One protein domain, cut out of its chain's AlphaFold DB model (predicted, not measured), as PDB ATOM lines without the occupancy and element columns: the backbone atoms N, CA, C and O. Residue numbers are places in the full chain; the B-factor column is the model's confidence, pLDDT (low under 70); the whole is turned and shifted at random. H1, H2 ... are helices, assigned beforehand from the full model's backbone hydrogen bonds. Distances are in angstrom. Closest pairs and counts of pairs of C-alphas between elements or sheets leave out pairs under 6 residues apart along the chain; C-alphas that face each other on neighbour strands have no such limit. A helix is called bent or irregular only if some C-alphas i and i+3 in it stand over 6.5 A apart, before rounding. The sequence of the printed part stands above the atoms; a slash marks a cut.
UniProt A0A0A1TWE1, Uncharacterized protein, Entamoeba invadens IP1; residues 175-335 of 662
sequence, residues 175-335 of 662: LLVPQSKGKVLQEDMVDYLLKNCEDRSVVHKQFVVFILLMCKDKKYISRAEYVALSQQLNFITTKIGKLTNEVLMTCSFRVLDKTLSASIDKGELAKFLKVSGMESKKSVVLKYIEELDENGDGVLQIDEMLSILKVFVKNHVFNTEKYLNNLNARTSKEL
ATOM      1  N   LEU A 175     -18.581  54.962  -0.802       87.75
ATOM      2  CA  LEU A 175     -19.864  55.165  -1.484       87.75
ATOM      3  C   LEU A 175     -20.417  53.874  -2.109       87.75
ATOM      4  O   LEU A 175     -21.628  53.759  -2.294       87.75
ATOM      5  N   LEU A 176     -19.553  52.894  -2.389       89.81
ATOM      6  CA  LEU A 176     -19.926  51.589  -2.942       89.81
ATOM      7  C   LEU A 176     -20.336  50.561  -1.875       89.81
ATOM      8  O   LEU A 176     -20.856  49.500  -2.228       89.81
ATOM      9  N   VAL A 177     -20.085  50.832  -0.590       89.19
ATOM     10  CA  VAL A 177     -20.451  49.919   0.504       89.19
ATOM     11  C   VAL A 177     -21.973  49.949   0.699       89.19
ATOM     12  O   VAL A 177     -22.549  51.040   0.692       89.19
ATOM     13  N   PRO A 178     -22.648  48.797   0.897       88.69
ATOM     14  CA  PRO A 178     -24.083  48.768   1.169       88.69
ATOM     15  C   PRO A 178     -24.479  49.680   2.341       88.69
ATOM     16  O   PRO A 178     -23.844  49.674   3.396       88.69
ATOM     17  N   GLN A 179     -25.543  50.470   2.156       85.38
ATOM     18  CA  GLN A 179     -26.028  51.418   3.162       85.38
ATOM     19  C   GLN A 179     -27.519  51.226   3.429       85.38
ATOM     20  O   GLN A 179     -28.325  51.094   2.508       85.38
ATOM     21  N   SER A 180     -27.910  51.314   4.700       78.19
ATOM     22  CA  SER A 180     -29.306  51.337   5.132       78.19
ATOM     23  C   SER A 180     -29.612  52.676   5.795       78.19
ATOM     24  O   SER A 180     -29.030  53.025   6.822       78.19
ATOM     25  N   LYS A 181     -30.518  53.458   5.190       77.81
ATOM     26  CA  LYS A 181     -30.878  54.820   5.639       77.81
ATOM     27  C   LYS A 181     -29.658  55.751   5.795       77.81
ATOM     28  O   LYS A 181     -29.580  56.512   6.757       77.81
ATOM     29  N   GLY A 182     -28.698  55.659   4.871       73.06
ATOM     30  CA  GLY A 182     -27.471  56.470   4.881       73.06
ATOM     31  C   GLY A 182     -26.457  56.086   5.964       73.06
ATOM     32  O   GLY A 182     -25.574  56.877   6.285       73.06
ATOM     33  N   LYS A 183     -26.593  54.898   6.567       82.31
ATOM     34  CA  LYS A 183     -25.632  54.343   7.525       82.31
ATOM     35  C   LYS A 183     -25.101  53.007   7.020       82.31
ATOM     36  O   LYS A 183     -25.867  52.205   6.491       82.31
ATOM     37  N   VAL A 184     -23.817  52.759   7.246       89.44
ATOM     38  CA  VAL A 184     -23.159  51.483   6.934       89.44
ATOM     39  C   VAL A 184     -23.146  50.621   8.192       89.44
ATOM     40  O   VAL A 184     -22.696  51.082   9.246       89.44
ATOM     41  N   LEU A 185     -23.666  49.394   8.103       91.31
ATOM     42  CA  LEU A 185     -23.533  48.402   9.170       91.31
ATOM     43  C   LEU A 185     -22.124  47.807   9.145       91.31
ATOM     44  O   LEU A 185     -21.556  47.583   8.077       91.31
ATOM     45  N   GLN A 186     -21.564  47.531  10.322       90.19
ATOM     46  CA  GLN A 186     -20.241  46.907  10.421       90.19
ATOM     47  C   GLN A 186     -20.217  45.529   9.751       90.19
ATOM     48  O   GLN A 186     -19.269  45.236   9.033       90.19
ATOM     49  N   GLU A 187     -21.276  44.733   9.914       87.38
ATOM     50  CA  GLU A 187     -21.424  43.419   9.270       87.38
ATOM     51  C   GLU A 187     -21.418  43.528   7.736       87.38
ATOM     52  O   GLU A 187     -20.604  42.881   7.082       87.38
ATOM     53  N   ASP A 188     -22.228  44.426   7.160       87.81
ATOM     54  CA  ASP A 188     -22.272  44.647   5.705       87.81
ATOM     55  C   ASP A 188     -20.906  45.076   5.141       87.81
ATOM     56  O   ASP A 188     -20.523  44.697   4.032       87.81
ATOM     57  N   MET A 189     -20.148  45.869   5.904       88.25
ATOM     58  CA  MET A 189     -18.803  46.292   5.522       88.25
ATOM     59  C   MET A 189     -17.794  45.139   5.582       88.25
ATOM     60  O   MET A 189     -16.979  45.015   4.667       88.25
ATOM     61  N   VAL A 190     -17.823  44.314   6.637       88.69
ATOM     62  CA  VAL A 190     -16.976  43.109   6.741       88.69
ATOM     63  C   VAL A 190     -17.214  42.226   5.528       88.69
ATOM     64  O   VAL A 190     -16.270  41.840   4.843       88.69
ATOM     65  N   ASP A 191     -18.478  41.981   5.212       87.56
ATOM     66  CA  ASP A 191     -18.882  41.156   4.082       87.56
ATOM     67  C   ASP A 191     -18.426  41.748   2.749       87.56
ATOM     68  O   ASP A 191     -17.912  41.024   1.893       87.56
ATOM     69  N   TYR A 192     -18.539  43.067   2.589       88.31
ATOM     70  CA  TYR A 192     -18.046  43.777   1.414       88.31
ATOM     71  C   TYR A 192     -16.522  43.651   1.252       88.31
ATOM     72  O   TYR A 192     -16.047  43.313   0.166       88.31
ATOM     73  N   LEU A 193     -15.748  43.890   2.316       86.62
ATOM     74  CA  LEU A 193     -14.280  43.864   2.275       86.62
ATOM     75  C   LEU A 193     -13.715  42.442   2.161       86.62
ATOM     76  O   LEU A 193     -12.670  42.248   1.542       86.62
ATOM     77  N   LEU A 194     -14.409  41.443   2.712       88.69
ATOM     78  CA  LEU A 194     -14.006  40.036   2.656       88.69
ATOM     79  C   LEU A 194     -14.577  39.277   1.453       88.69
ATOM     80  O   LEU A 194     -14.261  38.100   1.288       88.69
ATOM     81  N   LYS A 195     -15.380  39.916   0.591       85.00
ATOM     82  CA  LYS A 195     -16.081  39.255  -0.526       85.00
ATOM     83  C   LYS A 195     -15.163  38.428  -1.436       85.00
ATOM     84  O   LYS A 195     -15.576  37.375  -1.906       85.00
ATOM     85  N   ASN A 196     -13.940  38.903  -1.669       78.38
ATOM     86  CA  ASN A 196     -12.949  38.254  -2.537       78.38
ATOM     87  C   ASN A 196     -11.775  37.643  -1.745       78.38
ATOM     88  O   ASN A 196     -10.706  37.419  -2.308       78.38
ATOM     89  N   CYS A 197     -11.928  37.442  -0.435       80.81
ATOM     90  CA  CYS A 197     -10.901  36.836   0.406       80.81
ATOM     91  C   CYS A 197     -11.054  35.307   0.389       80.81
ATOM     92  O   CYS A 197     -12.084  34.798   0.826       80.81
ATOM     93  N   GLU A 198     -10.037  34.593  -0.104       74.12
ATOM     94  CA  GLU A 198     -10.025  33.119  -0.184       74.12
ATOM     95  C   GLU A 198     -10.271  32.470   1.190       74.12
ATOM     96  O   GLU A 198     -11.112  31.585   1.317       74.12
ATOM     97  N   ASP A 199      -9.629  32.994   2.239       75.38
ATOM     98  CA  ASP A 199      -9.666  32.449   3.601       75.38
ATOM     99  C   ASP A 199     -10.641  33.211   4.522       75.38
ATOM    100  O   ASP A 199     -10.350  33.464   5.695       75.38
ATOM    101  N   ARG A 200     -11.814  33.619   4.007       81.19
ATOM    102  CA  ARG A 200     -12.775  34.467   4.747       81.19
ATOM    103  C   ARG A 200     -13.096  33.937   6.145       81.19
ATOM    104  O   ARG A 200     -13.103  34.723   7.087       81.19
ATOM    105  N   SER A 201     -13.359  32.637   6.299       77.81
ATOM    106  CA  SER A 201     -13.701  32.031   7.599       77.81
ATOM    107  C   SER A 201     -12.571  32.145   8.625       77.81
ATOM    108  O   SER A 201     -12.840  32.320   9.813       77.81
ATOM    109  N   VAL A 202     -11.319  32.104   8.163       77.75
ATOM    110  CA  VAL A 202     -10.112  32.166   8.995       77.75
ATOM    111  C   VAL A 202      -9.879  33.583   9.513       77.75
ATOM    112  O   VAL A 202      -9.561  33.764  10.687       77.75
ATOM    113  N   VAL A 203     -10.077  34.595   8.660       86.06
ATOM    114  CA  VAL A 203      -9.786  36.000   9.003       86.06
ATOM    115  C   VAL A 203     -10.965  36.748   9.623       86.06
ATOM    116  O   VAL A 203     -10.771  37.797  10.238       86.06
ATOM    117  N   HIS A 204     -12.192  36.231   9.492       87.00
ATOM    118  CA  HIS A 204     -13.416  36.930   9.899       87.00
ATOM    119  C   HIS A 204     -13.392  37.374  11.366       87.00
ATOM    120  O   HIS A 204     -13.649  38.540  11.663       87.00
ATOM    121  N   LYS A 205     -13.057  36.463  12.291       85.19
ATOM    122  CA  LYS A 205     -13.020  36.770  13.732       85.19
ATOM    123  C   LYS A 205     -12.041  37.907  14.029       85.19
ATOM    124  O   LYS A 205     -12.416  38.880  14.677       85.19
ATOM    125  N   GLN A 206     -10.826  37.825  13.489       88.00
ATOM    126  CA  GLN A 206      -9.805  38.845  13.707       88.00
ATOM    127  C   GLN A 206     -10.182  40.190  13.067       88.00
ATOM    128  O   GLN A 206      -9.871  41.252  13.608       88.00
ATOM    129  N   PHE A 207     -10.897  40.163  11.941       92.00
ATOM    130  CA  PHE A 207     -11.394  41.375  11.294       92.00
ATOM    131  C   PHE A 207     -12.436  42.085  12.163       92.00
ATOM    132  O   PHE A 207     -12.389  43.304  12.320       92.00
ATOM    133  N   VAL A 208     -13.346  41.325  12.779       90.50
ATOM    134  CA  VAL A 208     -14.332  41.866  13.726       90.50
ATOM    135  C   VAL A 208     -13.637  42.500  14.933       90.50
ATOM    136  O   VAL A 208     -13.974  43.626  15.299       90.50
ATOM    137  N   VAL A 209     -12.622  41.844  15.508       91.12
ATOM    138  CA  VAL A 209     -11.810  42.419  16.600       91.12
ATOM    139  C   VAL A 209     -11.187  43.748  16.178       91.12
ATOM    140  O   VAL A 209     -11.305  44.745  16.892       91.12
ATOM    141  N   PHE A 210     -10.582  43.794  14.992       93.62
ATOM    142  CA  PHE A 210      -9.980  45.009  14.452       93.62
ATOM    143  C   PHE A 210     -10.995  46.160  14.315       93.62
ATOM    144  O   PHE A 210     -10.716  47.282  14.749       93.62
ATOM    145  N   ILE A 211     -12.205  45.888  13.809       92.50
ATOM    146  CA  ILE A 211     -13.293  46.879  13.736       92.50
ATOM    147  C   ILE A 211     -13.667  47.388  15.125       92.50
ATOM    148  O   ILE A 211     -13.750  48.599  15.323       92.50
ATOM    149  N   LEU A 212     -13.872  46.489  16.087       92.25
ATOM    150  CA  LEU A 212     -14.280  46.844  17.448       92.25
ATOM    151  C   LEU A 212     -13.213  47.660  18.192       92.25
ATOM    152  O   LEU A 212     -13.542  48.455  19.075       92.25
ATOM    153  N   LEU A 213     -11.934  47.495  17.846       92.81
ATOM    154  CA  LEU A 213     -10.852  48.316  18.393       92.81
ATOM    155  C   LEU A 213     -10.870  49.753  17.858       92.81
ATOM    156  O   LEU A 213     -10.478  50.670  18.597       92.81
ATOM    157  N   MET A 214     -11.296  49.931  16.603       90.62
ATOM    158  CA  MET A 214     -11.305  51.207  15.884       90.62
ATOM    159  C   MET A 214     -12.599  52.005  16.048       90.62
ATOM    160  O   MET A 214     -12.542  53.219  16.252       90.62
ATOM    161  N   CYS A 215     -13.746  51.341  15.924       90.19
ATOM    162  CA  CYS A 215     -15.047  51.990  15.825       90.19
ATOM    163  C   CYS A 215     -15.602  52.332  17.206       90.19
ATOM    164  O   CYS A 215     -15.498  51.557  18.159       90.19
ATOM    165  N   LYS A 216     -16.219  53.509  17.319       87.12
ATOM    166  CA  LYS A 216     -16.855  53.946  18.574       87.12
ATOM    167  C   LYS A 216     -18.232  53.318  18.772       87.12
ATOM    168  O   LYS A 216     -18.596  52.976  19.896       87.12
ATOM    169  N   ASP A 217     -19.003  53.223  17.695       88.25
ATOM    170  CA  ASP A 217     -20.302  52.551  17.676       88.25
ATOM    171  C   ASP A 217     -20.087  51.038  17.484       88.25
ATOM    172  O   ASP A 217     -19.100  50.620  16.884       88.25
ATOM    173  N   LYS A 218     -20.981  50.205  18.023       84.94
ATOM    174  CA  LYS A 218     -20.881  48.736  17.924       84.94
ATOM    175  C   LYS A 218     -21.606  48.152  16.712       84.94
ATOM    176  O   LYS A 218     -21.508  46.959  16.462       84.94
ATOM    177  N   LYS A 219     -22.413  48.959  16.028       89.44
ATOM    178  CA  LYS A 219     -23.315  48.533  14.960       89.44
ATOM    179  C   LYS A 219     -23.015  49.241  13.651       89.44
ATOM    180  O   LYS A 219     -23.057  48.615  12.595       89.44
ATOM    181  N   TYR A 220     -22.745  50.537  13.712       90.81
ATOM    182  CA  TYR A 220     -22.511  51.360  12.533       90.81
ATOM    183  C   TYR A 220     -21.045  51.754  12.410       90.81
ATOM    184  O   TYR A 220     -20.320  51.809  13.402       90.81
ATOM    185  N   ILE A 221     -20.620  52.051  11.187       89.94
ATOM    186  CA  ILE A 221     -19.326  52.672  10.920       89.94
ATOM    187  C   ILE A 221     -19.537  54.017  10.227       89.94
ATOM    188  O   ILE A 221     -20.345  54.148   9.303       89.94
ATOM    189  N   SER A 222     -18.840  55.045  10.705       89.31
ATOM    190  CA  SER A 222     -18.801  56.339  10.026       89.31
ATOM    191  C   SER A 222     -17.843  56.307   8.834       89.31
ATOM    192  O   SER A 222     -16.909  55.512   8.776       89.31
ATOM    193  N   ARG A 223     -18.024  57.238   7.896       87.69
ATOM    194  CA  ARG A 223     -17.113  57.412   6.757       87.69
ATOM    195  C   ARG A 223     -15.651  57.579   7.190       87.69
ATOM    196  O   ARG A 223     -14.778  56.926   6.637       87.69
ATOM    197  N   ALA A 224     -15.390  58.418   8.194       87.44
ATOM    198  CA  ALA A 224     -14.032  58.667   8.679       87.44
ATOM    199  C   ALA A 224     -13.394  57.404   9.288       87.44
ATOM    200  O   ALA A 224     -12.222  57.126   9.049       87.44
ATOM    201  N   GLU A 225     -14.170  56.605  10.031       90.75
ATOM    202  CA  GLU A 225     -13.707  55.315  10.562       90.75
ATOM    203  C   GLU A 225     -13.422  54.314   9.434       90.75
ATOM    204  O   GLU A 225     -12.390  53.646   9.473       90.75
ATOM    205  N   TYR A 226     -14.271  54.252   8.398       90.25
ATOM    206  CA  TYR A 226     -14.028  53.413   7.219       90.25
ATOM    207  C   TYR A 226     -12.743  53.798   6.488       90.25
ATOM    208  O   TYR A 226     -11.953  52.921   6.131       90.25
ATOM    209  N   VAL A 227     -12.524  55.098   6.259       89.50
ATOM    210  CA  VAL A 227     -11.324  55.592   5.573       89.50
ATOM    211  C   VAL A 227     -10.082  55.243   6.387       89.50
ATOM    212  O   VAL A 227      -9.167  54.623   5.851       89.50
ATOM    213  N   ALA A 228     -10.085  55.527   7.693       89.88
ATOM    214  CA  ALA A 228      -8.974  55.185   8.578       89.88
ATOM    215  C   ALA A 228      -8.686  53.672   8.601       89.88
ATOM    216  O   ALA A 228      -7.527  53.260   8.554       89.88
ATOM    217  N   LEU A 229      -9.730  52.840   8.642       92.31
ATOM    218  CA  LEU A 229      -9.611  51.381   8.646       92.31
ATOM    219  C   LEU A 229      -9.027  50.868   7.325       92.31
ATOM    220  O   LEU A 229      -8.053  50.113   7.317       92.31
ATOM    221  N   SER A 230      -9.588  51.321   6.203       91.56
ATOM    222  CA  SER A 230      -9.159  50.938   4.854       91.56
ATOM    223  C   SER A 230      -7.719  51.357   4.577       91.56
ATOM    224  O   SER A 230      -6.961  50.620   3.946       91.56
ATOM    225  N   GLN A 231      -7.322  52.515   5.096       91.38
ATOM    226  CA  GLN A 231      -5.965  53.024   5.019       91.38
ATOM    227  C   GLN A 231      -4.977  52.156   5.813       91.38
ATOM    228  O   GLN A 231      -3.936  51.782   5.273       91.38
ATOM    229  N   GLN A 232      -5.296  51.791   7.063       91.50
ATOM    230  CA  GLN A 232      -4.442  50.900   7.866       91.50
ATOM    231  C   GLN A 232      -4.244  49.544   7.184       91.50
ATOM    232  O   GLN A 232      -3.107  49.077   7.080       91.50
ATOM    233  N   LEU A 233      -5.325  48.963   6.651       92.69
ATOM    234  CA  LEU A 233      -5.247  47.734   5.865       92.69
ATOM    235  C   LEU A 233      -4.345  47.924   4.651       92.69
ATOM    236  O   LEU A 233      -3.438  47.126   4.436       92.69
ATOM    237  N   ASN A 234      -4.561  48.983   3.869       92.06
ATOM    238  CA  ASN A 234      -3.825  49.198   2.632       92.06
ATOM    239  C   ASN A 234      -2.321  49.402   2.849       92.06
ATOM    240  O   ASN A 234      -1.532  48.839   2.096       92.06
ATOM    241  N   PHE A 235      -1.910  50.114   3.902       92.44
ATOM    242  CA  PHE A 235      -0.492  50.277   4.240       92.44
ATOM    243  C   PHE A 235       0.256  48.954   4.417       92.44
ATOM    244  O   PHE A 235       1.477  48.910   4.267       92.44
ATOM    245  N   ILE A 236      -0.460  47.886   4.755       93.50
ATOM    246  CA  ILE A 236       0.114  46.561   4.948       93.50
ATOM    247  C   ILE A 236      -0.159  45.677   3.728       93.50
ATOM    248  O   ILE A 236       0.771  45.087   3.182       93.50
ATOM    249  N   THR A 237      -1.400  45.607   3.243       90.12
ATOM    250  CA  THR A 237      -1.773  44.723   2.126       90.12
ATOM    251  C   THR A 237      -1.106  45.106   0.811       90.12
ATOM    252  O   THR A 237      -0.840  44.214   0.014       90.12
ATOM    253  N   THR A 238      -0.736  46.375   0.598       87.88
ATOM    254  CA  THR A 238       0.088  46.781  -0.557       87.88
ATOM    255  C   THR A 238       1.429  46.033  -0.594       87.88
ATOM    256  O   THR A 238       1.931  45.740  -1.676       87.88
ATOM    257  N   LYS A 239       1.990  45.680   0.572       88.06
ATOM    258  CA  LYS A 239       3.266  44.956   0.692       88.06
ATOM    259  C   LYS A 239       3.097  43.450   0.874       88.06
ATOM    260  O   LYS A 239       3.958  42.686   0.475       88.06
ATOM    261  N   ILE A 240       2.000  43.003   1.477       86.31
ATOM    262  CA  ILE A 240       1.754  41.573   1.737       86.31
ATOM    263  C   ILE A 240       0.985  40.900   0.588       86.31
ATOM    264  O   ILE A 240       0.981  39.679   0.463       86.31
ATOM    265  N   GLY A 241       0.329  41.680  -0.272       78.94
ATOM    266  CA  GLY A 241      -0.407  41.210  -1.450       78.94
ATOM    267  C   GLY A 241      -1.793  40.631  -1.155       78.94
ATOM    268  O   GLY A 241      -2.634  40.584  -2.049       78.94
ATOM    269  N   LYS A 242      -2.069  40.235   0.089       83.12
ATOM    270  CA  LYS A 242      -3.354  39.666   0.513       83.12
ATOM    271  C   LYS A 242      -3.690  40.013   1.959       83.12
ATOM    272  O   LYS A 242      -2.840  40.475   2.717       83.12
ATOM    273  N   LEU A 243      -4.947  39.783   2.325       87.31
ATOM    274  CA  LEU A 243      -5.443  39.930   3.688       87.31
ATOM    275  C   LEU A 243      -5.250  38.617   4.459       87.31
ATOM    276  O   LEU A 243      -5.699  37.572   3.997       87.31
ATOM    277  N   THR A 244      -4.597  38.677   5.619       87.44
ATOM    278  CA  THR A 244      -4.332  37.526   6.500       87.44
ATOM    279  C   THR A 244      -4.511  37.914   7.973       87.44
ATOM    280  O   THR A 244      -4.686  39.098   8.287       87.44
ATOM    281  N   ASN A 245      -4.442  36.945   8.893       88.75
ATOM    282  CA  ASN A 245      -4.503  37.227  10.332       88.75
ATOM    283  C   ASN A 245      -3.329  38.093  10.803       88.75
ATOM    284  O   ASN A 245      -3.535  38.984  11.621       88.75
ATOM    285  N   GLU A 246      -2.135  37.938  10.233       90.25
ATOM    286  CA  GLU A 246      -0.954  38.750  10.553       90.25
ATOM    287  C   GLU A 246      -1.149  40.207  10.130       90.25
ATOM    288  O   GLU A 246      -0.800  41.128  10.870       90.25
ATOM    289  N   VAL A 247      -1.775  40.437   8.968       92.06
ATOM    290  CA  VAL A 247      -2.173  41.785   8.534       92.06
ATOM    291  C   VAL A 247      -3.131  42.415   9.537       92.06
ATOM    292  O   VAL A 247      -2.918  43.556   9.951       92.06
ATOM    293  N   LEU A 248      -4.166  41.687   9.949       93.38
ATOM    294  CA  LEU A 248      -5.181  42.203  10.868       93.38
ATOM    295  C   LEU A 248      -4.646  42.393  12.289       93.38
ATOM    296  O   LEU A 248      -5.003  43.373  12.944       93.38
ATOM    297  N   MET A 249      -3.755  41.517  12.749       92.44
ATOM    298  CA  MET A 249      -3.046  41.676  14.018       92.44
ATOM    299  C   MET A 249      -2.120  42.879  13.995       92.44
ATOM    300  O   MET A 249      -2.161  43.686  14.915       92.44
ATOM    301  N   THR A 250      -1.371  43.083  12.912       94.62
ATOM    302  CA  THR A 250      -0.524  44.273  12.758       94.62
ATOM    303  C   THR A 250      -1.359  45.552  12.719       94.62
ATOM    304  O   THR A 250      -0.991  46.556  13.328       94.62
ATOM    305  N   CYS A 251      -2.525  45.534  12.065       95.12
ATOM    306  CA  CYS A 251      -3.456  46.662  12.122       95.12
ATOM    307  C   CYS A 251      -3.989  46.889  13.546       95.12
ATOM    308  O   CYS A 251      -4.036  48.027  14.009       95.12
ATOM    309  N   SER A 252      -4.354  45.817  14.254       95.25
ATOM    310  CA  SER A 252      -4.856  45.876  15.633       95.25
ATOM    311  C   SER A 252      -3.802  46.438  16.588       95.25
ATOM    312  O   SER A 252      -4.103  47.361  17.342       95.25
ATOM    313  N   PHE A 253      -2.556  45.972  16.480       95.38
ATOM    314  CA  PHE A 253      -1.389  46.506  17.184       95.38
ATOM    315  C   PHE A 253      -1.263  48.019  16.975       95.38
ATOM    316  O   PHE A 253      -1.223  48.784  17.932       95.38
ATOM    317  N   ARG A 254      -1.310  48.489  15.722       95.00
ATOM    318  CA  ARG A 254      -1.188  49.924  15.399       95.00
ATOM    319  C   ARG A 254      -2.333  50.783  15.932       95.00
ATOM    320  O   ARG A 254      -2.133  51.969  16.181       95.00
ATOM    321  N   VAL A 255      -3.530  50.214  16.064       94.44
ATOM    322  CA  VAL A 255      -4.701  50.896  16.644       94.44
ATOM    323  C   VAL A 255      -4.606  50.988  18.163       94.44
ATOM    324  O   VAL A 255      -5.112  51.947  18.758       94.44
ATOM    325  N   LEU A 256      -3.999  49.982  18.790       95.12
ATOM    326  CA  LEU A 256      -3.746  49.959  20.224       95.12
ATOM    327  C   LEU A 256      -2.628  50.934  20.596       95.12
ATOM    328  O   LEU A 256      -2.875  51.760  21.468       95.12
ATOM    329  N   ASP A 257      -1.511  50.917  19.860       95.38
ATOM    330  CA  ASP A 257      -0.340  51.796  20.011       95.38
ATOM    331  C   ASP A 257      -0.656  53.257  19.618       95.38
ATOM    332  O   ASP A 257      -0.227  53.799  18.588       95.38
ATOM    333  N   LYS A 258      -1.457  53.926  20.449       90.44
ATOM    334  CA  LYS A 258      -1.869  55.322  20.235       90.44
ATOM    335  C   LYS A 258      -0.756  56.306  20.556       90.44
ATOM    336  O   LYS A 258      -0.722  57.399  19.988       90.44
ATOM    337  N   THR A 259       0.127  55.944  21.481       90.38
ATOM    338  CA  THR A 259       1.272  56.760  21.903       90.38
ATOM    339  C   THR A 259       2.428  56.718  20.913       90.38
ATOM    340  O   THR A 259       3.373  57.508  21.047       90.38
ATOM    341  N   LEU A 260       2.339  55.859  19.891       93.62
ATOM    342  CA  LEU A 260       3.401  55.602  18.927       93.62
ATOM    343  C   LEU A 260       4.680  55.179  19.669       93.62
ATOM    344  O   LEU A 260       5.738  55.773  19.456       93.62
ATOM    345  N   SER A 261       4.562  54.263  20.627       92.88
ATOM    346  CA  SER A 261       5.669  53.614  21.341       92.88
ATOM    347  C   SER A 261       6.333  52.532  20.496       92.88
ATOM    348  O   SER A 261       7.474  52.193  20.780       92.88
ATOM    349  N   ALA A 262       5.657  52.044  19.446       94.38
ATOM    350  CA  ALA A 262       6.039  50.831  18.715       94.38
ATOM    351  C   ALA A 262       6.058  49.566  19.598       94.38
ATOM    352  O   ALA A 262       6.694  48.578  19.244       94.38
ATOM    353  N   SER A 263       5.312  49.594  20.701       95.12
ATOM    354  CA  SER A 263       5.083  48.477  21.614       95.12
ATOM    355  C   SER A 263       3.722  48.630  22.299       95.12
ATOM    356  O   SER A 263       3.144  49.722  22.279       95.12
ATOM    357  N   ILE A 264       3.229  47.535  22.874       95.69
ATOM    358  CA  ILE A 264       1.939  47.402  23.550       95.69
ATOM    359  C   ILE A 264       2.164  47.206  25.041       95.69
ATOM    360  O   ILE A 264       2.831  46.263  25.463       95.69
ATOM    361  N   ASP A 265       1.561  48.071  25.850       94.31
ATOM    362  CA  ASP A 265       1.593  47.916  27.302       94.31
ATOM    363  C   ASP A 265       0.472  46.997  27.833       94.31
ATOM    364  O   ASP A 265      -0.460  46.598  27.133       94.31
ATOM    365  N   LYS A 266       0.521  46.686  29.133       93.31
ATOM    366  CA  LYS A 266      -0.502  45.871  29.818       93.31
ATOM    367  C   LYS A 266      -1.935  46.399  29.692       93.31
ATOM    368  O   LYS A 266      -2.880  45.615  29.714       93.31
ATOM    369  N   GLY A 267      -2.134  47.713  29.630       93.62
ATOM    370  CA  GLY A 267      -3.457  48.319  29.488       93.62
ATOM    371  C   GLY A 267      -3.995  48.163  28.069       93.62
ATOM    372  O   GLY A 267      -5.175  47.849  27.878       93.62
ATOM    373  N   GLU A 268      -3.126  48.337  27.082       95.50
ATOM    374  CA  GLU A 268      -3.421  48.126  25.668       95.50
ATOM    375  C   GLU A 268      -3.681  46.642  25.365       95.50
ATOM    376  O   GLU A 268      -4.697  46.324  24.737       95.50
ATOM    377  N   LEU A 269      -2.876  45.724  25.912       93.25
ATOM    378  CA  LEU A 269      -3.116  44.281  25.812       93.25
ATOM    379  C   LEU A 269      -4.427  43.874  26.496       93.25
ATOM    380  O   LEU A 269      -5.236  43.157  25.910       93.25
ATOM    381  N   ALA A 270      -4.714  44.385  27.699       93.75
ATOM    382  CA  ALA A 270      -5.984  44.110  28.376       93.75
ATOM    383  C   ALA A 270      -7.194  44.564  27.542       93.75
ATOM    384  O   ALA A 270      -8.223  43.883  27.506       93.75
ATOM    385  N   LYS A 271      -7.080  45.703  26.844       93.56
ATOM    386  CA  LYS A 271      -8.113  46.172  25.913       93.56
ATOM    387  C   LYS A 271      -8.270  45.211  24.734       93.56
ATOM    388  O   LYS A 271      -9.409  44.911  24.379       93.56
ATOM    389  N   PHE A 272      -7.167  44.751  24.143       92.88
ATOM    390  CA  PHE A 272      -7.182  43.764  23.063       92.88
ATOM    391  C   PHE A 272      -7.903  42.485  23.486       92.88
ATOM    392  O   PHE A 272      -8.929  42.156  22.897       92.88
ATOM    393  N   LEU A 273      -7.445  41.839  24.564       90.12
ATOM    394  CA  LEU A 273      -8.011  40.586  25.074       90.12
ATOM    395  C   LEU A 273      -9.514  40.716  25.340       90.12
ATOM    396  O   LEU A 273     -10.309  39.900  24.882       90.12
ATOM    397  N   LYS A 274      -9.928  41.812  25.987       90.75
ATOM    398  CA  LYS A 274     -11.343  42.083  26.257       90.75
ATOM    399  C   LYS A 274     -12.187  42.169  24.983       90.75
ATOM    400  O   LYS A 274     -13.316  41.686  24.969       90.75
ATOM    401  N   VAL A 275     -11.684  42.832  23.940       90.44
ATOM    402  CA  VAL A 275     -12.402  42.988  22.663       90.44
ATOM    403  C   VAL A 275     -12.415  41.681  21.869       90.44
ATOM    404  O   VAL A 275     -13.413  41.386  21.218       90.44
ATOM    405  N   SER A 276     -11.364  40.874  21.995       86.94
ATOM    406  CA  SER A 276     -11.273  39.520  21.439       86.94
ATOM    407  C   SER A 276     -12.164  38.495  22.153       86.94
ATOM    408  O   SER A 276     -12.252  37.356  21.706       86.94
ATOM    409  N   GLY A 277     -12.854  38.882  23.235       84.06
ATOM    410  CA  GLY A 277     -13.715  37.991  24.022       84.06
ATOM    411  C   GLY A 277     -12.962  37.126  25.035       84.06
ATOM    412  O   GLY A 277     -13.534  36.180  25.567       84.06
ATOM    413  N   MET A 278     -11.699  37.452  25.306       82.06
ATOM    414  CA  MET A 278     -10.813  36.728  26.213       82.06
ATOM    415  C   MET A 278     -10.795  37.352  27.613       82.06
ATOM    416  O   MET A 278     -11.205  38.504  27.826       82.06
ATOM    417  N   GLU A 279     -10.283  36.600  28.590       81.44
ATOM    418  CA  GLU A 279     -10.127  37.106  29.949       81.44
ATOM    419  C   GLU A 279      -9.073  38.223  30.009       81.44
ATOM    420  O   GLU A 279      -7.931  38.081  29.588       81.44
ATOM    421  N   SER A 280      -9.473  39.370  30.558       86.81
ATOM    422  CA  SER A 280      -8.646  40.583  30.653       86.81
ATOM    423  C   SER A 280      -8.327  40.961  32.103       86.81
ATOM    424  O   SER A 280      -8.018  42.117  32.409       86.81
ATOM    425  N   LYS A 281      -8.421  39.994  33.028       87.38
ATOM    426  CA  LYS A 281      -8.002  40.187  34.423       87.38
ATOM    427  C   LYS A 281      -6.505  40.469  34.474       87.38
ATOM    428  O   LYS A 281      -5.723  39.895  33.725       87.38
ATOM    429  N   LYS A 282      -6.098  41.317  35.421       86.38
ATOM    430  CA  LYS A 282      -4.700  41.744  35.577       86.38
ATOM    431  C   LYS A 282      -3.723  40.565  35.693       86.38
ATOM    432  O   LYS A 282      -2.646  40.650  35.124       86.38
ATOM    433  N   SER A 283      -4.086  39.499  36.410       83.44
ATOM    434  CA  SER A 283      -3.248  38.299  36.546       83.44
ATOM    435  C   SER A 283      -3.013  37.603  35.204       83.44
ATOM    436  O   SER A 283      -1.877  37.295  34.884       83.44
ATOM    437  N   VAL A 284      -4.065  37.425  34.403       84.56
ATOM    438  CA  VAL A 284      -3.995  36.785  33.079       84.56
ATOM    439  C   VAL A 284      -3.190  37.633  32.096       84.56
ATOM    440  O   VAL A 284      -2.306  37.127  31.418       84.56
ATOM    441  N   VAL A 285      -3.428  38.947  32.074       88.19
ATOM    442  CA  VAL A 285      -2.680  39.886  31.219       88.19
ATOM    443  C   VAL A 285      -1.180  39.843  31.524       88.19
ATOM    444  O   VAL A 285      -0.376  39.887  30.603       88.19
ATOM    445  N   LEU A 286      -0.803  39.774  32.805       87.69
ATOM    446  CA  LEU A 286       0.605  39.697  33.200       87.69
ATOM    447  C   LEU A 286       1.253  38.381  32.765       87.69
ATOM    448  O   LEU A 286       2.387  38.431  32.310       87.69
ATOM    449  N   LYS A 287       0.528  37.256  32.835       86.06
ATOM    450  CA  LYS A 287       1.014  35.966  32.325       86.06
ATOM    451  C   LYS A 287       1.257  36.002  30.817       86.06
ATOM    452  O   LYS A 287       2.315  35.587  30.377       86.06
ATOM    453  N   TYR A 288       0.344  36.587  30.035       86.56
ATOM    454  CA  TYR A 288       0.584  36.758  28.597       86.56
ATOM    455  C   TYR A 288       1.818  37.603  28.301       86.56
ATOM    456  O   TYR A 288       2.547  37.291  27.373       86.56
ATOM    457  N   ILE A 289       2.052  38.681  29.054       87.19
ATOM    458  CA  ILE A 289       3.274  39.470  28.866       87.19
ATOM    459  C   ILE A 289       4.490  38.611  29.200       87.19
ATOM    460  O   ILE A 289       5.383  38.527  28.381       87.19
ATOM    461  N   GLU A 290       4.495  37.922  30.341       85.75
ATOM    462  CA  GLU A 290       5.597  37.040  30.747       85.75
ATOM    463  C   GLU A 290       5.912  35.938  29.719       85.75
ATOM    464  O   GLU A 290       7.074  35.604  29.520       85.75
ATOM    465  N   GLU A 291       4.895  35.394  29.048       85.12
ATOM    466  CA  GLU A 291       5.058  34.340  28.040       85.12
ATOM    467  C   GLU A 291       5.496  34.855  26.661       85.12
ATOM    468  O   GLU A 291       6.124  34.114  25.906       85.12
ATOM    469  N   LEU A 292       5.130  36.090  26.303       86.19
ATOM    470  CA  LEU A 292       5.312  36.630  24.950       86.19
ATOM    471  C   LEU A 292       6.453  37.649  24.843       86.19
ATOM    472  O   LEU A 292       6.950  37.857  23.740       86.19
ATOM    473  N   ASP A 293       6.818  38.301  25.946       88.69
ATOM    474  CA  ASP A 293       7.904  39.284  26.048       88.69
ATOM    475  C   ASP A 293       9.253  38.554  26.043       88.69
ATOM    476  O   ASP A 293       9.839  38.246  27.084       88.69
ATOM    477  N   GLU A 294       9.724  38.212  24.844       86.38
ATOM    478  CA  GLU A 294      10.951  37.439  24.650       86.38
ATOM    479  C   GLU A 294      12.186  38.231  25.099       86.38
ATOM    480  O   GLU A 294      13.189  37.642  25.519       86.38
ATOM    481  N   ASN A 295      12.138  39.564  25.006       84.12
ATOM    482  CA  ASN A 295      13.273  40.427  25.322       84.12
ATOM    483  C   ASN A 295      13.298  40.908  26.794       84.12
ATOM    484  O   ASN A 295      14.347  41.366  27.267       84.12
ATOM    485  N   GLY A 296      12.184  40.769  27.520       86.88
ATOM    486  CA  GLY A 296      12.026  41.102  28.934       86.88
ATOM    487  C   GLY A 296      11.936  42.600  29.243       86.88
ATOM    488  O   GLY A 296      12.281  43.009  30.360       86.88
ATOM    489  N   ASP A 297      11.540  43.444  28.289       86.81
ATOM    490  CA  ASP A 297      11.435  44.901  28.462       86.81
ATOM    491  C   ASP A 297      10.100  45.359  29.089       86.81
ATOM    492  O   ASP A 297       9.936  46.535  29.450       86.81
ATOM    493  N   GLY A 298       9.180  44.418  29.312       88.12
ATOM    494  CA  GLY A 298       7.892  44.598  29.970       88.12
ATOM    495  C   GLY A 298       6.781  45.117  29.057       88.12
ATOM    496  O   GLY A 298       5.699  45.452  29.567       88.12
ATOM    497  N   VAL A 299       7.020  45.234  27.748       92.88
ATOM    498  CA  VAL A 299       6.044  45.651  26.731       92.88
ATOM    499  C   VAL A 299       6.159  44.774  25.485       92.88
ATOM    500  O   VAL A 299       7.226  44.310  25.134       92.88
ATOM    501  N   LEU A 300       5.058  44.576  24.762       94.12
ATOM    502  CA  LEU A 300       5.070  43.679  23.602       94.12
ATOM    503  C   LEU A 300       5.360  44.440  22.309       94.12
ATOM    504  O   LEU A 300       4.590  45.327  21.927       94.12
ATOM    505  N   GLN A 301       6.419  44.081  21.595       94.06
ATOM    506  CA  GLN A 301       6.661  44.549  20.230       94.06
ATOM    507  C   GLN A 301       5.806  43.783  19.212       94.06
ATOM    508  O   GLN A 301       5.026  42.891  19.540       94.06
ATOM    509  N   ILE A 302       5.857  44.201  17.944       92.69
ATOM    510  CA  ILE A 302       4.971  43.653  16.908       92.69
ATOM    511  C   ILE A 302       5.234  42.167  16.632       92.69
ATOM    512  O   ILE A 302       4.296  41.424  16.372       92.69
ATOM    513  N   ASP A 303       6.487  41.731  16.667       90.62
ATOM    514  CA  ASP A 303       6.902  40.341  16.499       90.62
ATOM    515  C   ASP A 303       6.416  39.450  17.645       90.62
ATOM    516  O   ASP A 303       5.843  38.390  17.381       90.62
ATOM    517  N   GLU A 304       6.530  39.935  18.879       91.69
ATOM    518  CA  GLU A 304       6.001  39.295  20.089       91.69
ATOM    519  C   GLU A 304       4.465  39.240  20.056       91.69
ATOM    520  O   GLU A 304       3.859  38.191  20.242       91.69
ATOM    521  N   MET A 305       3.796  40.334  19.683       89.56
ATOM    522  CA  MET A 305       2.339  40.347  19.509       89.56
ATOM    523  C   MET A 305       1.876  39.422  18.370       89.56
ATOM    524  O   MET A 305       0.752  38.924  18.396       89.56
ATOM    525  N   LEU A 306       2.696  39.191  17.341       89.00
ATOM    526  CA  LEU A 306       2.374  38.251  16.263       89.00
ATOM    527  C   LEU A 306       2.557  36.792  16.694       89.00
ATOM    528  O   LEU A 306       1.903  35.923  16.118       89.00
ATOM    529  N   SER A 307       3.389  36.502  17.700       83.88
ATOM    530  CA  SER A 307       3.585  35.136  18.201       83.88
ATOM    531  C   SER A 307       2.304  34.562  18.823       83.88
ATOM    532  O   SER A 307       2.050  33.367  18.670       83.88
ATOM    533  N   ILE A 308       1.422  35.426  19.345       79.56
ATOM    534  CA  ILE A 308       0.033  35.118  19.739       79.56
ATOM    535  C   ILE A 308      -0.679  34.297  18.660       79.56
ATOM    536  O   ILE A 308      -1.342  33.311  18.966       79.56
ATOM    537  N   LEU A 309      -0.523  34.634  17.376       76.06
ATOM    538  CA  LEU A 309      -1.218  33.916  16.303       76.06
ATOM    539  C   LEU A 309      -0.829  32.439  16.204       76.06
ATOM    540  O   LEU A 309      -1.661  31.644  15.775       76.06
ATOM    541  N   LYS A 310       0.377  32.054  16.640       68.94
ATOM    542  CA  LYS A 310       0.786  30.641  16.699       68.94
ATOM    543  C   LYS A 310      -0.068  29.843  17.688       68.94
ATOM    544  O   LYS A 310      -0.227  28.643  17.508       68.94
ATOM    545  N   VAL A 311      -0.610  30.512  18.705       64.81
ATOM    546  CA  VAL A 311      -1.481  29.916  19.723       64.81
ATOM    547  C   VAL A 311      -2.924  29.832  19.211       64.81
ATOM    548  O   VAL A 311      -3.548  28.777  19.279       64.81
ATOM    549  N   PHE A 312      -3.440  30.916  18.619       62.19
ATOM    550  CA  PHE A 312      -4.869  31.040  18.277       62.19
ATOM    551  C   PHE A 312      -5.255  30.559  16.877       62.19
ATOM    552  O   PHE A 312      -6.440  30.351  16.595       62.19
ATOM    553  N   VAL A 313      -4.292  30.420  15.967       62.94
ATOM    554  CA  VAL A 313      -4.548  30.009  14.586       62.94
ATOM    555  C   VAL A 313      -4.036  28.587  14.400       62.94
ATOM    556  O   VAL A 313      -2.838  28.357  14.245       62.94
ATOM    557  N   LYS A 314      -4.961  27.617  14.382       54.34
ATOM    558  CA  LYS A 314      -4.640  26.228  14.020       54.34
ATOM    559  C   LYS A 314      -3.922  26.200  12.667       54.34
ATOM    560  O   LYS A 314      -4.362  26.867  11.729       54.34
ATOM    561  N   ASN A 315      -2.853  25.408  12.558       53.28
ATOM    562  CA  ASN A 315      -2.039  25.290  11.342       53.28
ATOM    563  C   ASN A 315      -1.430  26.634  10.883       53.28
ATOM    564  O   ASN A 315      -1.415  26.949   9.690       53.28
ATOM    565  N   HIS A 316      -0.941  27.455  11.821       62.19
ATOM    566  CA  HIS A 316      -0.241  28.704  11.509       62.19
ATOM    567  C   HIS A 316       1.124  28.435  10.849       62.19
ATOM    568  O   HIS A 316       2.146  28.241  11.506       62.19
ATOM    569  N   VAL A 317       1.142  28.478   9.519       62.56
ATOM    570  CA  VAL A 317       2.310  28.194   8.667       62.56
ATOM    571  C   VAL A 317       2.872  29.514   8.100       62.56
ATOM    572  O   VAL A 317       3.128  29.656   6.907       62.56
ATOM    573  N   PHE A 318       3.010  30.546   8.938       73.00
ATOM    574  CA  PHE A 318       3.454  31.877   8.511       73.00
ATOM    575  C   PHE A 318       4.767  32.277   9.188       73.00
ATOM    576  O   PHE A 318       4.924  32.166  10.404       73.00
ATOM    577  N   ASN A 319       5.737  32.732   8.395       82.88
ATOM    578  CA  ASN A 319       7.050  33.132   8.883       82.88
ATOM    579  C   ASN A 319       7.053  34.626   9.254       82.88
ATOM    580  O   ASN A 319       7.052  35.499   8.379       82.88
ATOM    581  N   THR A 320       7.087  34.904  10.561       85.50
ATOM    582  CA  THR A 320       7.067  36.262  11.126       85.50
ATOM    583  C   THR A 320       8.236  37.119  10.636       85.50
ATOM    584  O   THR A 320       8.039  38.278  10.284       85.50
ATOM    585  N   GLU A 321       9.444  36.570  10.527       86.88
ATOM    586  CA  GLU A 321      10.623  37.324  10.085       86.88
ATOM    587  C   GLU A 321      10.472  37.817   8.635       86.88
ATOM    588  O   GLU A 321      10.591  39.014   8.352       86.88
ATOM    589  N   LYS A 322      10.112  36.917   7.709       88.81
ATOM    590  CA  LYS A 322       9.821  37.255   6.306       88.81
ATOM    591  C   LYS A 322       8.712  38.301   6.202       88.81
ATOM    592  O   LYS A 322       8.800  39.216   5.384       88.81
ATOM    593  N   TYR A 323       7.683  38.192   7.037       90.75
ATOM    594  CA  TYR A 323       6.597  39.167   7.094       90.75
ATOM    595  C   TYR A 323       7.068  40.560   7.515       90.75
ATOM    596  O   TYR A 323       6.774  41.554   6.845       90.75
ATOM    597  N   LEU A 324       7.839  40.651   8.597       91.19
ATOM    598  CA  LEU A 324       8.367  41.922   9.090       91.19
ATOM    599  C   LEU A 324       9.325  42.565   8.081       91.19
ATOM    600  O   LEU A 324       9.305  43.797   7.931       91.19
ATOM    601  N   ASN A 325      10.083  41.744   7.348       91.06
ATOM    602  CA  ASN A 325      10.914  42.161   6.219       91.06
ATOM    603  C   ASN A 325      10.066  42.723   5.072       91.06
ATOM    604  O   ASN A 325      10.314  43.850   4.639       91.06
ATOM    605  N   ASN A 326       8.995  42.040   4.659       92.69
ATOM    606  CA  ASN A 326       8.067  42.564   3.652       92.69
ATOM    607  C   ASN A 326       7.437  43.894   4.073       92.69
ATOM    608  O   ASN A 326       7.326  44.814   3.269       92.69
ATOM    609  N   LEU A 327       7.083  44.060   5.349       91.94
ATOM    610  CA  LEU A 327       6.588  45.343   5.848       91.94
ATOM    611  C   LEU A 327       7.624  46.479   5.700       91.94
ATOM    612  O   LEU A 327       7.239  47.649   5.709       91.94
ATOM    613  N   ASN A 328       8.922  46.168   5.630       90.81
ATOM    614  CA  ASN A 328      10.008  47.128   5.390       90.81
ATOM    615  C   ASN A 328      10.335  47.325   3.905       90.81
ATOM    616  O   ASN A 328      10.978  48.327   3.580       90.81
ATOM    617  N   ALA A 329       9.868  46.436   3.025       90.56
ATOM    618  CA  ALA A 329      10.138  46.493   1.595       90.56
ATOM    619  C   ALA A 329       9.771  47.860   1.006       90.56
ATOM    620  O   ALA A 329       8.734  48.448   1.345       90.56
ATOM    621  N   ARG A 330      10.642  48.379   0.143       88.00
ATOM    622  CA  ARG A 330      10.471  49.665  -0.548       88.00
ATOM    623  C   ARG A 330       9.920  49.496  -1.951       88.00
ATOM    624  O   ARG A 330       9.306  50.422  -2.466       88.00
ATOM    625  N   THR A 331      10.102  48.325  -2.547       87.62
ATOM    626  CA  THR A 331       9.577  47.986  -3.869       87.62
ATOM    627  C   THR A 331       8.995  46.578  -3.878       87.62
ATOM    628  O   THR A 331       9.368  45.728  -3.070       87.62
ATOM    629  N   SER A 332       8.113  46.291  -4.838       87.81
ATOM    630  CA  SER A 332       7.523  44.955  -4.997       87.81
ATOM    631  C   SER A 332       8.549  43.851  -5.282       87.81
ATOM    632  O   SER A 332       8.246  42.681  -5.082       87.81
ATOM    633  N   LYS A 333       9.758  44.207  -5.736       88.31
ATOM    634  CA  LYS A 333      10.850  43.263  -6.021       88.31
ATOM    635  C   LYS A 333      11.509  42.701  -4.761       88.31
ATOM    636  O   LYS A 333      12.163  41.670  -4.840       88.31
ATOM    637  N   GLU A 334      11.368  43.387  -3.630       89.06
ATOM    638  CA  GLU A 334      11.916  42.962  -2.334       89.06
ATOM    639  C   GLU A 334      10.979  42.004  -1.589       89.06
ATOM    640  O   GLU A 334      11.365  41.447  -0.565       89.06
ATOM    641  N   LEU A 335       9.744  41.828  -2.074       89.19
ATOM    642  CA  LEU A 335       8.759  40.980  -1.419       89.19
ATOM    643  C   LEU A 335       9.106  39.500  -1.570       89.19
ATOM    644  O   LEU A 335       9.400  39.021  -2.664       89.19
TER     645      LEU A 335
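This is residues 175 to 335 of the 662 residues of an uncharacterized protein of Entamoeba invadens IP1 (UniProt A0A0A1TWE1). What shape do these coordinates make? Helices H2 and H4 run side by side in the core; the longest helix, H3, crosses H4 on one side, and H7 packs on H4 from the other. H1 packs on H2, H5 packs on residues 209 to 213 of H2 and residue 256 of H4, H6 packs on H5 and H7, and H8 packs on H7 and on residues 236 to 240 of H3. What is the make-up? The printed part has 161 residues with eight named helices, H1 to H8 in chain order, and no named strand: the class is all helix, the packing mostly crossed. It is compact, with a radius of gyration of the C-alphas of 16.1 A, and rounded, with spans of 50, 43 and 31 A.

Where is the longest helix? H3, residues 223 to 240, runs 25.1 A from C-alpha 223 at (-17.113, 57.412, 6.757) to C-alpha 240 at (1.754, 41.573, 1.737), with a kink of 27 degrees near residue 233. Where are the others? H1 is residues 186 to 194, beginning at C-alpha 186 (-20.241, 46.907, 10.421); H2 is residues 200 to 214, 20.2 A long and irregular, with C-alphas 202 and 205 7.2 A apart. H4 is residues 245 to 256, H5 266 to 275, and H6 282 to 292. H7 is residues 302 to 312, and H8, residues 320 to 328, ends at C-alpha 328 (10.008, 47.128, 5.390).

What does H3 touch? With residues 232 to 240 alone it touches H4 at a steep tilt of 48 degrees, closest at the C-alphas of Gln 232 and Cys 251, 6.1 A. It touches H8 too, closest at the C-alphas of Lys 239 and Asn 326, 6.1 A. How do H2 and H4 stand? They touch at a shallow tilt of 5 degrees, the same way, closest at the C-alphas of Phe 210 and Ser 252, 5.3 A. What of the backbones? Every O i to N i+4 pair is within hydrogen-bond range in H1, H4, H5, H6 and H8. The count is 9 of 11 in H2, 12 of 14 in H3 and 3 of 7 in H7, where 6 of 8 O i to N i+3 pairs are within range.

How large is it? The two C-alphas farthest apart, those of Lys 181 and Gly 296, are 50.7 A apart. Is the printed part whole? It has no cut, and no link between its helices is long. Where is confidence low? Residues 310 to 317 are under 70; the mean pLDDT of the printed part is 87.1.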